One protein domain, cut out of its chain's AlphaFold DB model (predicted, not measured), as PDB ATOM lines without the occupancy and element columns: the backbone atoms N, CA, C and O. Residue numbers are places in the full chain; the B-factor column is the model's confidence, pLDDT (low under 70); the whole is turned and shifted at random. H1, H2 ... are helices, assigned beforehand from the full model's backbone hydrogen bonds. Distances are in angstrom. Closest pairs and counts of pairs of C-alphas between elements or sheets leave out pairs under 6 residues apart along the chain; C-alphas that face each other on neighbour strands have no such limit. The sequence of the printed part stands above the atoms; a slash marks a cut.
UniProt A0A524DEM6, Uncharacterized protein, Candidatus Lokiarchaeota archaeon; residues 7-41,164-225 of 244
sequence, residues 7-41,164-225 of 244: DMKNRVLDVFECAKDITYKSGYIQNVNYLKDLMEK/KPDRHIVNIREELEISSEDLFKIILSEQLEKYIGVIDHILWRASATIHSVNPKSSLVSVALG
ATOM      1  N   ASP A   7     -24.017   2.736  -7.672       94.25
ATOM      2  CA  ASP A   7     -25.047   1.698  -7.626       94.25
ATOM      3  C   ASP A   7     -25.791   1.650  -6.277       94.25
ATOM      4  O   ASP A   7     -27.016   1.719  -6.243       94.25
ATOM      5  N   MET A   8     -25.065   1.625  -5.151       95.19
ATOM      6  CA  MET A   8     -25.681   1.591  -3.821       95.19
ATOM      7  C   MET A   8     -26.519   2.842  -3.547       95.19
ATOM      8  O   MET A   8     -27.610   2.755  -2.981       95.19
ATOM      9  N   LYS A   9     -26.023   4.016  -3.955       95.50
ATOM     10  CA  LYS A   9     -26.791   5.258  -3.822       95.50
ATOM     11  C   LYS A   9     -28.078   5.184  -4.630       95.50
ATOM     12  O   LYS A   9     -29.134   5.438  -4.064       95.50
ATOM     13  N   ASN A  10     -28.005   4.777  -5.897       96.06
ATOM     14  CA  ASN A  10     -29.181   4.658  -6.757       96.06
ATOM     15  C   ASN A  10     -30.229   3.726  -6.141       96.06
ATOM     16  O   ASN A  10     -31.375   4.132  -5.990       96.06
ATOM     17  N   ARG A  11     -29.819   2.553  -5.637       97.69
ATOM     18  CA  ARG A  11     -30.729   1.624  -4.943       97.69
ATOM     19  C   ARG A  11     -31.429   2.266  -3.741       97.69
ATOM     20  O   ARG A  11     -32.631   2.084  -3.561       97.69
ATOM     21  N   VAL A  12     -30.706   3.027  -2.915       97.75
ATOM     22  CA  VAL A  12     -31.297   3.759  -1.777       97.75
ATOM     23  C   VAL A  12     -32.317   4.801  -2.246       97.75
ATOM     24  O   VAL A  12     -33.388   4.927  -1.646       97.75
ATOM     25  N   LEU A  13     -31.992   5.554  -3.297       97.38
ATOM     26  CA  LEU A  13     -32.860   6.606  -3.827       97.38
ATOM     27  C   LEU A  13     -34.117   6.021  -4.475       97.38
ATOM     28  O   LEU A  13     -35.209   6.514  -4.200       97.38
ATOM     29  N   ASP A  14     -33.988   4.926  -5.226       97.69
ATOM     30  CA  ASP A  14     -35.113   4.195  -5.819       97.69
ATOM     31  C   ASP A  14     -36.070   3.678  -4.736       97.69
ATOM     32  O   ASP A  14     -37.287   3.869  -4.821       97.69
ATOM     33  N   VAL A  15     -35.527   3.102  -3.656       98.31
ATOM     34  CA  VAL A  15     -36.307   2.681  -2.480       98.31
ATOM     35  C   VAL A  15     -37.056   3.855  -1.858       98.31
ATOM     36  O   VAL A  15     -38.240   3.730  -1.529       98.31
ATOM     37  N   PHE A  16     -36.398   5.000  -1.686       98.38
ATOM     38  CA  PHE A  16     -37.024   6.162  -1.065       98.38
ATOM     39  C   PHE A  16     -38.103   6.805  -1.948       98.38
ATOM     40  O   PHE A  16     -39.186   7.124  -1.450       98.38
ATOM     41  N   GLU A  17     -37.855   6.964  -3.246       97.62
ATOM     42  CA  GLU A  17     -38.838   7.513  -4.185       97.62
ATOM     43  C   GLU A  17     -40.050   6.582  -4.335       97.62
ATOM     44  O   GLU A  17     -41.193   7.044  -4.258       97.62
ATOM     45  N   CYS A  18     -39.831   5.264  -4.403       97.25
ATOM     46  CA  CYS A  18     -40.908   4.272  -4.341       97.25
ATOM     47  C   CYS A  18     -41.729   4.416  -3.047       97.25
ATOM     48  O   CYS A  18     -42.963   4.490  -3.076       97.25
ATOM     49  N   ALA A  19     -41.063   4.547  -1.894       97.88
ATOM     50  CA  ALA A  19     -41.733   4.735  -0.611       97.88
ATOM     51  C   ALA A  19     -42.594   6.004  -0.572       97.88
ATOM     52  O   ALA A  19     -43.712   6.005  -0.041       97.88
ATOM     53  N   LYS A  20     -42.074   7.095  -1.129       97.12
ATOM     54  CA  LYS A  20     -42.751   8.388  -1.211       97.12
ATOM     55  C   LYS A  20     -43.989   8.303  -2.095       97.12
ATOM     56  O   LYS A  20     -45.063   8.717  -1.655       97.12
ATOM     57  N   ASP A  21     -43.869   7.694  -3.272       95.94
ATOM     58  CA  ASP A  21     -44.987   7.469  -4.189       95.94
ATOM     59  C   ASP A  21     -46.092   6.620  -3.541       95.94
ATOM     60  O   ASP A  21     -47.248   7.050  -3.489       95.94
ATOM     61  N   ILE A  22     -45.740   5.480  -2.933       95.69
ATOM     62  CA  ILE A  22     -46.690   4.621  -2.207       95.69
ATOM     63  C   ILE A  22     -47.381   5.404  -1.092       95.69
ATOM     64  O   ILE A  22     -48.610   5.384  -0.982       95.69
ATOM     65  N   THR A  23     -46.615   6.123  -0.271       95.12
ATOM     66  CA  THR A  23     -47.147   6.906   0.854       95.12
ATOM     67  C   THR A  23     -48.144   7.963   0.371       95.12
ATOM     68  O   THR A  23     -49.210   8.137   0.970       95.12
ATOM     69  N   TYR A  24     -47.830   8.656  -0.725       94.31
ATOM     70  CA  TYR A  24     -48.661   9.735  -1.255       94.31
ATOM     71  C   TYR A  24     -49.913   9.188  -1.939       94.31
ATOM     72  O   TYR A  24     -51.015   9.654  -1.639       94.31
ATOM     73  N   LYS A  25     -49.777   8.153  -2.778       93.06
ATOM     74  CA  LYS A  25     -50.908   7.469  -3.428       93.06
ATOM     75  C   LYS A  25     -51.862   6.839  -2.418       93.06
ATOM     76  O   LYS A  25     -53.069   6.859  -2.641       93.06
ATOM     77  N   SER A  26     -51.342   6.374  -1.283       91.50
ATOM     78  CA  SER A  26     -52.147   5.842  -0.175       91.50
ATOM     79  C   SER A  26     -52.880   6.926   0.632       91.50
ATOM     80  O   SER A  26     -53.702   6.598   1.485       91.50
ATOM     81  N   GLY A  27     -52.624   8.214   0.368       91.25
ATOM     82  CA  GLY A  27     -53.336   9.348   0.968       91.25
ATOM     83  C   GLY A  27     -52.644  10.010   2.166       91.25
ATOM     84  O   GLY A  27     -53.193  10.954   2.729       91.25
ATOM     85  N   TYR A  28     -51.431   9.596   2.543       91.81
ATOM     86  CA  TYR A  28     -50.748  10.072   3.761       91.81
ATOM     87  C   TYR A  28     -49.967  11.390   3.596       91.81
ATOM     88  O   TYR A  28     -49.226  11.793   4.496       91.81
ATOM     89  N   ILE A  29     -50.128  12.104   2.477       92.94
ATOM     90  CA  ILE A  29     -49.417  13.371   2.221       92.94
ATOM     91  C   ILE A  29     -49.663  14.417   3.322       92.94
ATOM     92  O   ILE A  29     -48.760  15.164   3.695       92.94
ATOM     93  N   GLN A  30     -50.865  14.442   3.901       91.62
ATOM     94  CA  GLN A  30     -51.186  15.372   4.984       91.62
ATOM     95  C   GLN A  30     -50.420  15.050   6.271       91.62
ATOM     96  O   GLN A  30     -49.979  15.974   6.953       91.62
ATOM     97  N   ASN A  31     -50.197  13.768   6.586       91.75
ATOM     98  CA  ASN A  31     -49.372  13.364   7.729       91.75
ATOM     99  C   ASN A  31     -47.911  13.772   7.527       91.75
ATOM    100  O   ASN A  31     -47.282  14.276   8.457       91.75
ATOM    101  N   VAL A  32     -47.396  13.606   6.307       94.44
ATOM    102  CA  VAL A  32     -46.045  14.040   5.929       94.44
ATOM    103  C   VAL A  32     -45.900  15.555   6.087       94.44
ATOM    104  O   VAL A  32     -44.968  16.014   6.745       94.44
ATOM    105  N   ASN A  33     -46.847  16.340   5.569       94.62
ATOM    106  CA  ASN A  33     -46.828  17.799   5.708       94.62
ATOM    107  C   ASN A  33     -46.953  18.243   7.171       94.62
ATOM    108  O   ASN A  33     -46.227  19.129   7.612       94.62
ATOM    109  N   TYR A  34     -47.813  17.587   7.951       93.50
ATOM    110  CA  TYR A  34     -47.934  17.853   9.381       93.50
ATOM    111  C   TYR A  34     -46.627  17.573  10.140       93.50
ATOM    112  O   TYR A  34     -46.243  18.363  11.002       93.50
ATOM    113  N   LEU A  35     -45.899  16.502   9.802       94.19
ATOM    114  CA  LEU A  35     -44.571  16.243  10.369       94.19
ATOM    115  C   LEU A  35     -43.563  17.328  10.008       94.19
ATOM    116  O   LEU A  35     -42.847  17.787  10.893       94.19
ATOM    117  N   LYS A  36     -43.514  17.752   8.740       95.69
ATOM    118  CA  LYS A  36     -42.635  18.848   8.302       95.69
ATOM    119  C   LYS A  36     -42.893  20.105   9.133       95.69
ATOM    120  O   LYS A  36     -41.959  20.676   9.691       95.69
ATOM    121  N   ASP A  37     -44.164  20.454   9.305       95.31
ATOM    122  CA  ASP A  37     -44.602  21.573  10.138       95.31
ATOM    123  C   ASP A  37     -44.163  21.438  11.602       95.31
ATOM    124  O   ASP A  37     -43.712  22.418  12.198       95.31
ATOM    125  N   LEU A  38     -44.291  20.247  12.197       94.06
ATOM    126  CA  LEU A  38     -43.841  19.991  13.567       94.06
ATOM    127  C   LEU A  38     -42.326  20.175  13.713       94.06
ATOM    128  O   LEU A  38     -41.887  20.823  14.665       94.06
ATOM    129  N   MET A  39     -41.534  19.630  12.787       94.50
ATOM    130  CA  MET A  39     -40.068  19.708  12.844       94.50
ATOM    131  C   MET A  39     -39.543  21.124  12.589       94.50
ATOM    132  O   MET A  39     -38.545  21.528  13.189       94.50
ATOM    133  N   GLU A  40     -40.220  21.898  11.739       95.06
ATOM    134  CA  GLU A  40     -39.885  23.304  11.494       95.06
ATOM    135  C   GLU A  40     -40.248  24.174  12.707       95.06
ATOM    136  O   GLU A  40     -39.415  24.933  13.204       95.06
ATOM    137  N   LYS A  41     -41.461  24.017  13.256       94.94
ATOM    138  CA  LYS A  41     -41.950  24.840  14.379       94.94
ATOM    139  C   LYS A  41     -41.317  24.477  15.721       94.94
ATOM    140  O   LYS A  41     -41.306  25.315  16.618       94.94
ATOM    141  N   LYS A 164     -36.799   6.264  14.118       92.88
ATOM    142  CA  LYS A 164     -37.058   5.191  15.067       92.88
ATOM    143  C   LYS A 164     -36.368   3.923  14.552       92.88
ATOM    144  O   LYS A 164     -36.710   3.456  13.470       92.88
ATOM    145  N   PRO A 165     -35.450   3.311  15.319       91.44
ATOM    146  CA  PRO A 165     -34.783   2.076  14.923       91.44
ATOM    147  C   PRO A 165     -35.721   0.878  15.138       91.44
ATOM    148  O   PRO A 165     -35.510   0.055  16.027       91.44
ATOM    149  N   ASP A 166     -36.827   0.827  14.396       90.44
ATOM    150  CA  ASP A 166     -37.752  -0.300  14.421       90.44
ATOM    151  C   ASP A 166     -37.504  -1.284  13.277       90.44
ATOM    152  O   ASP A 166     -36.640  -1.085  12.424       90.44
ATOM    153  N   ARG A 167     -38.270  -2.379  13.289       92.12
ATOM    154  CA  ARG A 167     -38.134  -3.472  12.324       92.12
ATOM    155  C   ARG A 167     -38.178  -3.017  10.864       92.12
ATOM    156  O   ARG A 167     -37.571  -3.667  10.035       92.12
ATOM    157  N   HIS A 168     -38.886  -1.935  10.532       93.38
ATOM    158  CA  HIS A 168     -39.012  -1.509   9.140       93.38
ATOM    159  C   HIS A 168     -37.700  -0.903   8.644       93.38
ATOM    160  O   HIS A 168     -37.206  -1.302   7.595       93.38
ATOM    161  N   ILE A 169     -37.086  -0.025   9.443       95.25
ATOM    162  CA  ILE A 169     -35.755   0.515   9.145       95.25
ATOM    163  C   ILE A 169     -34.696  -0.593   9.173       95.25
ATOM    164  O   ILE A 169     -33.828  -0.623   8.306       95.25
ATOM    165  N   VAL A 170     -34.786  -1.520  10.136       95.19
ATOM    166  CA  VAL A 170     -33.880  -2.676  10.231       95.19
ATOM    167  C   VAL A 170     -33.936  -3.545   8.974       95.19
ATOM    168  O   VAL A 170     -32.886  -3.841   8.418       95.19
ATOM    169  N   ASN A 171     -35.128  -3.884   8.486       95.88
ATOM    170  CA  ASN A 171     -35.269  -4.701   7.282       95.88
ATOM    171  C   ASN A 171     -34.715  -3.980   6.047       95.88
ATOM    172  O   ASN A 171     -33.900  -4.545   5.328       95.88
ATOM    173  N   ILE A 172     -35.074  -2.702   5.852       97.38
ATOM    174  CA  ILE A 172     -34.593  -1.911   4.706       97.38
ATOM    175  C   ILE A 172     -33.062  -1.877   4.675       97.38
ATOM    176  O   ILE A 172     -32.463  -2.106   3.628       97.38
ATOM    177  N   ARG A 173     -32.414  -1.609   5.817       96.12
ATOM    178  CA  ARG A 173     -30.949  -1.533   5.871       96.12
ATOM    179  C   ARG A 173     -30.280  -2.895   5.644       96.12
ATOM    180  O   ARG A 173     -29.169  -2.934   5.138       96.12
ATOM    181  N   GLU A 174     -30.921  -3.990   6.057       96.88
ATOM    182  CA  GLU A 174     -30.382  -5.346   5.906       96.88
ATOM    183  C   GLU A 174     -30.471  -5.806   4.453       96.88
ATOM    184  O   GLU A 174     -29.481  -6.290   3.919       96.88
ATOM    185  N   GLU A 175     -31.598  -5.560   3.787       97.12
ATOM    186  CA  GLU A 175     -31.799  -5.879   2.366       97.12
ATOM    187  C   GLU A 175     -30.942  -5.005   1.429       97.12
ATOM    188  O   GLU A 175     -30.535  -5.436   0.350       97.12
ATOM    189  N   LEU A 176     -30.633  -3.774   1.848       96.69
ATOM    190  CA  LEU A 176     -29.701  -2.886   1.149       96.69
ATOM    191  C   LEU A 176     -28.240  -3.059   1.591       96.69
ATOM    192  O   LEU A 176     -27.376  -2.381   1.050       96.69
ATOM    193  N   GLU A 177     -27.952  -3.922   2.568       96.56
ATOM    194  CA  GLU A 177     -26.601  -4.148   3.105       96.56
ATOM    195  C   GLU A 177     -25.875  -2.852   3.543       96.56
ATOM    196  O   GLU A 177     -24.678  -2.663   3.317       96.56
ATOM    197  N   ILE A 178     -26.601  -1.940   4.197       96.19
ATOM    198  CA  ILE A 178     -26.105  -0.622   4.621       96.19
ATOM    199  C   ILE A 178     -26.409  -0.345   6.106       96.19
ATOM    200  O   ILE A 178     -27.186  -1.044   6.759       96.19
ATOM    201  N   SER A 179     -25.767   0.668   6.695       95.69
ATOM    202  CA  SER A 179     -26.130   1.162   8.028       95.69
ATOM    203  C   SER A 179     -27.380   2.057   7.974       95.69
ATOM    204  O   SER A 179     -27.708   2.626   6.931       95.69
ATOM    205  N   SER A 180     -28.065   2.237   9.112       94.81
ATOM    206  CA  SER A 180     -29.188   3.193   9.169       94.81
ATOM    207  C   SER A 180     -28.685   4.618   8.944       94.81
ATOM    208  O   SER A 180     -29.302   5.400   8.230       94.81
ATOM    209  N   GLU A 181     -27.544   4.958   9.538       93.75
ATOM    210  CA  GLU A 181     -26.927   6.273   9.436       93.75
ATOM    211  C   GLU A 181     -26.651   6.645   7.981       93.75
ATOM    212  O   GLU A 181     -26.888   7.785   7.588       93.75
ATOM    213  N   ASP A 182     -26.164   5.702   7.181       94.69
ATOM    214  CA  ASP A 182     -25.822   5.973   5.789       94.69
ATOM    215  C   ASP A 182     -27.048   5.977   4.878       94.69
ATOM    216  O   ASP A 182     -27.111   6.830   3.994       94.69
ATOM    217  N   LEU A 183     -28.063   5.148   5.160       96.00
ATOM    218  CA  LEU A 183     -29.380   5.247   4.521       96.00
ATOM    219  C   LEU A 183     -29.927   6.683   4.612       96.00
ATOM    220  O   LEU A 183     -30.252   7.293   3.595       96.00
ATOM    221  N   PHE A 184     -29.977   7.258   5.820       96.00
ATOM    222  CA  PHE A 184     -30.465   8.630   5.998       96.00
ATOM    223  C   PHE A 184     -29.519   9.677   5.398       96.00
ATOM    224  O   PHE A 184     -29.999  10.647   4.818       96.00
ATOM    225  N   LYS A 185     -28.190   9.509   5.500       94.56
ATOM    226  CA  LYS A 185     -27.228  10.456   4.898       94.56
ATOM    227  C   LYS A 185     -27.367  10.545   3.381       94.56
ATOM    228  O   LYS A 185     -27.306  11.657   2.871       94.56
ATOM    229  N   ILE A 186     -27.540   9.416   2.690       95.19
ATOM    230  CA  ILE A 186     -27.701   9.382   1.228       95.19
ATOM    231  C   ILE A 186     -28.983  10.118   0.826       95.19
ATOM    232  O   ILE A 186     -28.951  11.003  -0.022       95.19
ATOM    233  N   ILE A 187     -30.108   9.832   1.488       96.19
ATOM    234  CA  ILE A 187     -31.384  10.501   1.177       96.19
ATOM    235  C   ILE A 187     -31.294  12.016   1.440       96.19
ATOM    236  O   ILE A 187     -31.811  12.821   0.664       96.19
ATOM    237  N   LEU A 188     -30.618  12.418   2.522       94.62
ATOM    238  CA  LEU A 188     -30.407  13.828   2.855       94.62
ATOM    239  C   LEU A 188     -29.454  14.537   1.880       94.62
ATOM    240  O   LEU A 188     -29.667  15.718   1.602       94.62
ATOM    241  N   SER A 189     -28.410  13.868   1.374       91.88
ATOM    242  CA  SER A 189     -27.439  14.497   0.464       91.88
ATOM    243  C   SER A 189     -28.058  14.882  -0.874       91.88
ATOM    244  O   SER A 189     -27.704  15.924  -1.419       91.88
ATOM    245  N   GLU A 190     -29.034  14.104  -1.339       90.50
ATOM    246  CA  GLU A 190     -29.792  14.377  -2.566       90.50
ATOM    247  C   GLU A 190     -30.945  15.377  -2.366       90.50
ATOM    248  O   GLU A 190     -31.688  15.675  -3.296       90.50
ATOM    249  N   GLN A 191     -31.109  15.920  -1.151       85.69
ATOM    250  CA  GLN A 191     -32.124  16.926  -0.808       85.69
ATOM    251  C   GLN A 191     -33.574  16.509  -1.123       85.69
ATOM    252  O   GLN A 191     -34.452  17.364  -1.261       85.69
ATOM    253  N   LEU A 192     -33.856  15.203  -1.185       82.94
ATOM    254  CA  LEU A 192     -35.201  14.687  -1.463       82.94
ATOM    255  C   LEU A 192     -36.184  14.984  -0.320       82.94
ATOM    256  O   LEU A 192     -37.383  15.156  -0.554       82.94
ATOM    257  N   GLU A 193     -35.665  15.066   0.910       92.88
ATOM    258  CA  GLU A 193     -36.355  15.534   2.110       92.88
ATOM    259  C   GLU A 193     -35.379  16.186   3.104       92.88
ATOM    260  O   GLU A 193     -34.190  15.885   3.123       92.88
ATOM    261  N   LYS A 194     -35.894  17.080   3.960       93.62
ATOM    262  CA  LYS A 194     -35.080  17.879   4.903       93.62
ATOM    263  C   LYS A 194     -34.891  17.232   6.280       93.62
ATOM    264  O   LYS A 194     -33.910  17.525   6.960       93.62
ATOM    265  N   TYR A 195     -35.849  16.418   6.720       96.31
ATOM    266  CA  TYR A 195     -35.938  15.946   8.106       96.31
ATOM    267  C   TYR A 195     -35.863  14.429   8.188       96.31
ATOM    268  O   TYR A 195     -36.613  13.722   7.511       96.31
ATOM    269  N   ILE A 196     -35.030  13.931   9.099       95.81
ATOM    270  CA  ILE A 196     -34.839  12.495   9.335       95.81
ATOM    271  C   ILE A 196     -36.158  11.829   9.747       95.81
ATOM    272  O   ILE A 196     -36.513  10.774   9.230       95.81
ATOM    273  N   GLY A 197     -36.925  12.457  10.636       95.38
ATOM    274  CA  GLY A 197     -38.213  11.954  11.107       95.38
ATOM    275  C   GLY A 197     -39.301  11.950  10.031       95.38
ATOM    276  O   GLY A 197     -40.256  11.179  10.137       95.38
ATOM    277  N   VAL A 198     -39.161  12.775   8.986       96.69
ATOM    278  CA  VAL A 198     -40.045  12.745   7.811       96.69
ATOM    279  C   VAL A 198     -39.668  11.579   6.900       96.69
ATOM    280  O   VAL A 198     -40.554  10.821   6.510       96.69
ATOM    281  N   ILE A 199     -38.371  11.388   6.636       97.62
ATOM    282  CA  ILE A 199     -37.853  10.242   5.872       97.62
ATOM    283  C   ILE A 199     -38.273   8.926   6.544       97.62
ATOM    284  O   ILE A 199     -38.876   8.071   5.899       97.62
ATOM    285  N   ASP A 200     -38.053   8.801   7.858       96.81
ATOM    286  CA  ASP A 200     -38.477   7.656   8.677       96.81
ATOM    287  C   ASP A 200     -39.970   7.363   8.514       96.81
ATOM    288  O   ASP A 200     -40.366   6.218   8.300       96.81
ATOM    289  N   HIS A 201     -40.810   8.399   8.581       95.56
ATOM    290  CA  HIS A 201     -42.251   8.224   8.456       95.56
ATOM    291  C   HIS A 201     -42.668   7.739   7.065       95.56
ATOM    292  O   HIS A 201     -43.552   6.890   6.978       95.56
ATOM    293  N   ILE A 202     -42.045   8.253   6.002       97.19
ATOM    294  CA  ILE A 202     -42.307   7.831   4.619       97.19
ATOM    295  C   ILE A 202     -41.928   6.357   4.437       97.19
ATOM    296  O   ILE A 202     -42.769   5.556   4.025       97.19
ATOM    297  N   LEU A 203     -40.708   5.974   4.828       97.69
ATOM    298  CA  LEU A 203     -40.240   4.584   4.747       97.69
ATOM    299  C   LEU A 203     -41.147   3.637   5.547       97.69
ATOM    300  O   LEU A 203     -41.549   2.575   5.062       97.69
ATOM    301  N   TRP A 204     -41.521   4.044   6.763       95.69
ATOM    302  CA  TRP A 204     -42.406   3.270   7.626       95.69
ATOM    303  C   TRP A 204     -43.812   3.108   7.033       95.69
ATOM    304  O   TRP A 204     -44.341   1.994   7.017       95.69
ATOM    305  N   ARG A 205     -44.427   4.190   6.535       94.25
ATOM    306  CA  ARG A 205     -45.781   4.152   5.959       94.25
ATOM    307  C   ARG A 205     -45.835   3.302   4.700       94.25
ATOM    308  O   ARG A 205     -46.761   2.494   4.581       94.25
ATOM    309  N   ALA A 206     -44.850   3.418   3.815       96.19
ATOM    310  CA  ALA A 206     -44.761   2.565   2.637       96.19
ATOM    311  C   ALA A 206     -44.621   1.087   3.023       96.19
ATOM    312  O   ALA A 206     -45.438   0.268   2.609       96.19
ATOM    313  N   SER A 207     -43.682   0.762   3.919       95.88
ATOM    314  CA  SER A 207     -43.475  -0.614   4.396       95.88
ATOM    315  C   SER A 207     -44.730  -1.212   5.043       95.88
ATOM    316  O   SER A 207     -45.076  -2.366   4.803       95.88
ATOM    317  N   ALA A 208     -45.438  -0.432   5.867       92.75
ATOM    318  CA  ALA A 208     -46.680  -0.872   6.498       92.75
ATOM    319  C   ALA A 208     -47.809  -1.089   5.476       92.75
ATOM    320  O   ALA A 208     -48.596  -2.022   5.629       92.75
ATOM    321  N   THR A 209     -47.873  -0.249   4.439       92.81
ATOM    322  CA  THR A 209     -48.848  -0.370   3.346       92.81
ATOM    323  C   THR A 209     -48.591  -1.637   2.540       92.81
ATOM    324  O   THR A 209     -49.505  -2.445   2.391       92.81
ATOM    325  N   ILE A 210     -47.344  -1.872   2.119       93.44
ATOM    326  CA  ILE A 210     -46.940  -3.088   1.398       93.44
ATOM    327  C   ILE A 210     -47.310  -4.328   2.204       93.44
ATOM    328  O   ILE A 210     -48.038  -5.180   1.710       93.44
ATOM    329  N   HIS A 211     -46.920  -4.379   3.479       91.19
ATOM    330  CA  HIS A 211     -47.202  -5.531   4.333       91.19
ATOM    331  C   HIS A 211     -48.706  -5.798   4.524       91.19
ATOM    332  O   HIS A 211     -49.103  -6.933   4.777       91.19
ATOM    333  N   SER A 212     -49.554  -4.769   4.421       88.62
ATOM    334  CA  SER A 212     -51.009  -4.937   4.504       88.62
ATOM    335  C   SER A 212     -51.630  -5.544   3.241       88.62
ATOM    336  O   SER A 212     -52.679  -6.176   3.344       88.62
ATOM    337  N   VAL A 213     -50.985  -5.367   2.083       89.69
ATOM    338  CA  VAL A 213     -51.429  -5.882   0.777       89.69
ATOM    339  C   VAL A 213     -50.795  -7.239   0.495       89.69
ATOM    340  O   VAL A 213     -51.493  -8.211   0.224       89.69
ATOM    341  N   ASN A 214     -49.470  -7.321   0.616       90.38
ATOM    342  CA  ASN A 214     -48.688  -8.529   0.424       90.38
ATOM    343  C   ASN A 214     -47.706  -8.707   1.597       90.38
ATOM    344  O   ASN A 214     -46.617  -8.130   1.596       90.38
ATOM    345  N   PRO A 215     -48.053  -9.529   2.606       89.50
ATOM    346  CA  PRO A 215     -47.222  -9.721   3.795       89.50
ATOM    347  C   PRO A 215     -45.830 -10.312   3.538       89.50
ATOM    348  O   PRO A 215     -44.998 -10.267   4.444       89.50
ATOM    349  N   LYS A 216     -45.602 -10.907   2.356       89.94
ATOM    350  CA  LYS A 216     -44.326 -11.528   1.971       89.94
ATOM    351  C   LYS A 216     -43.363 -10.557   1.292       89.94
ATOM    352  O   LYS A 216     -42.180 -10.865   1.248       89.94
ATOM    353  N   SER A 217     -43.857  -9.423   0.803       93.06
ATOM    354  CA  SER A 217     -43.039  -8.423   0.123       93.06
ATOM    355  C   SER A 217     -42.455  -7.408   1.093       93.06
ATOM    356  O   SER A 217     -43.052  -7.089   2.131       93.06
ATOM    357  N   SER A 218     -41.291  -6.874   0.737       95.50
ATOM    358  CA  SER A 218     -40.650  -5.766   1.430       95.50
ATOM    359  C   SER A 218     -40.743  -4.491   0.590       95.50
ATOM    360  O   SER A 218     -41.168  -4.495  -0.563       95.50
ATOM    361  N   LEU A 219     -40.360  -3.360   1.179       97.00
ATOM    362  CA  LEU A 219     -40.227  -2.123   0.416       97.00
ATOM    363  C   LEU A 219     -39.082  -2.201  -0.602       97.00
ATOM    364  O   LEU A 219     -39.196  -1.630  -1.682       97.00
ATOM    365  N   VAL A 220     -37.998  -2.898  -0.257       97.44
ATOM    366  CA  VAL A 220     -36.816  -3.006  -1.114       97.44
ATOM    367  C   VAL A 220     -37.110  -3.906  -2.312       97.44
ATOM    368  O   VAL A 220     -36.866  -3.478  -3.436       97.44
ATOM    369  N   SER A 221     -37.726  -5.075  -2.103       96.38
ATOM    370  CA  SER A 221     -38.084  -5.992  -3.192       96.38
ATOM    371  C   SER A 221     -39.040  -5.345  -4.197       96.38
ATOM    372  O   SER A 221     -38.855  -5.462  -5.405       96.38
ATOM    373  N   VAL A 222     -40.025  -4.580  -3.715       95.75
ATOM    374  CA  VAL A 222     -40.945  -3.826  -4.578       95.75
ATOM    375  C   VAL A 222     -40.221  -2.716  -5.340       95.75
ATOM    376  O   VAL A 222     -40.426  -2.559  -6.541       95.75
ATOM    377  N   ALA A 223     -39.383  -1.922  -4.665       96.75
ATOM    378  CA  ALA A 223     -38.694  -0.802  -5.300       96.75
ATOM    379  C   ALA A 223     -37.677  -1.245  -6.360       96.75
ATOM    380  O   ALA A 223     -37.514  -0.560  -7.366       96.75
ATOM    381  N   LEU A 224     -37.028  -2.393  -6.153       95.88
ATOM    382  CA  LEU A 224     -36.043  -2.955  -7.079       95.88
ATOM    383  C   LEU A 224     -36.668  -3.889  -8.134       95.88
ATOM    384  O   LEU A 224     -35.947  -4.478  -8.935       95.88
ATOM    385  N   GLY A 225     -38.002  -4.000  -8.170       91.31
ATOM    386  CA  GLY A 225     -38.736  -4.761  -9.187       91.31
ATOM    387  C   GLY A 225     -38.686  -6.283  -9.024       91.31
ATOM    388  O   GLY A 225     -39.009  -7.004  -9.966       91.31
TER     389      GLY A 225
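This is residues 7 to 41 and 164 to 225 of the 244 residues of an uncharacterized protein of Candidatus Lokiarchaeota archaeon (UniProt A0A524DEM6). Two long helices, H1 and H5, cross as an X at the core; H4 and short H6 pack on both, H2 and H3 on H5. The printed part has 97 residues, with six named helices, H1 to H6 in order: all helix. It is compact, spanning 36 by 29 by 21 A, with a radius of gyration of the C-alphas of 12.5 A.

Start at H1, residues 7 to 25, which touches the hub H5, residues 196 to 213; C-alphas 19 and 206 are closest, 4.9 A apart. H2, residues 29 to 41, touches H5 at a shallow tilt of 20 degrees, opposite ways. In all six helices every O i to N i+4 pair is within hydrogen-bond range.

Find C-alpha 7 at (-25.047, 1.698, -7.626); H1 runs 26.8 A from there. H3 is residues 167 to 175, H4 180 to 189, and H6 219 to 223, ending at (-38.694, -0.802, -5.300).

Residues 42 to 163 are cut out; C-alphas 41 and 164 are 20.3 A apart. No printed residue is under 70 in pLDDT.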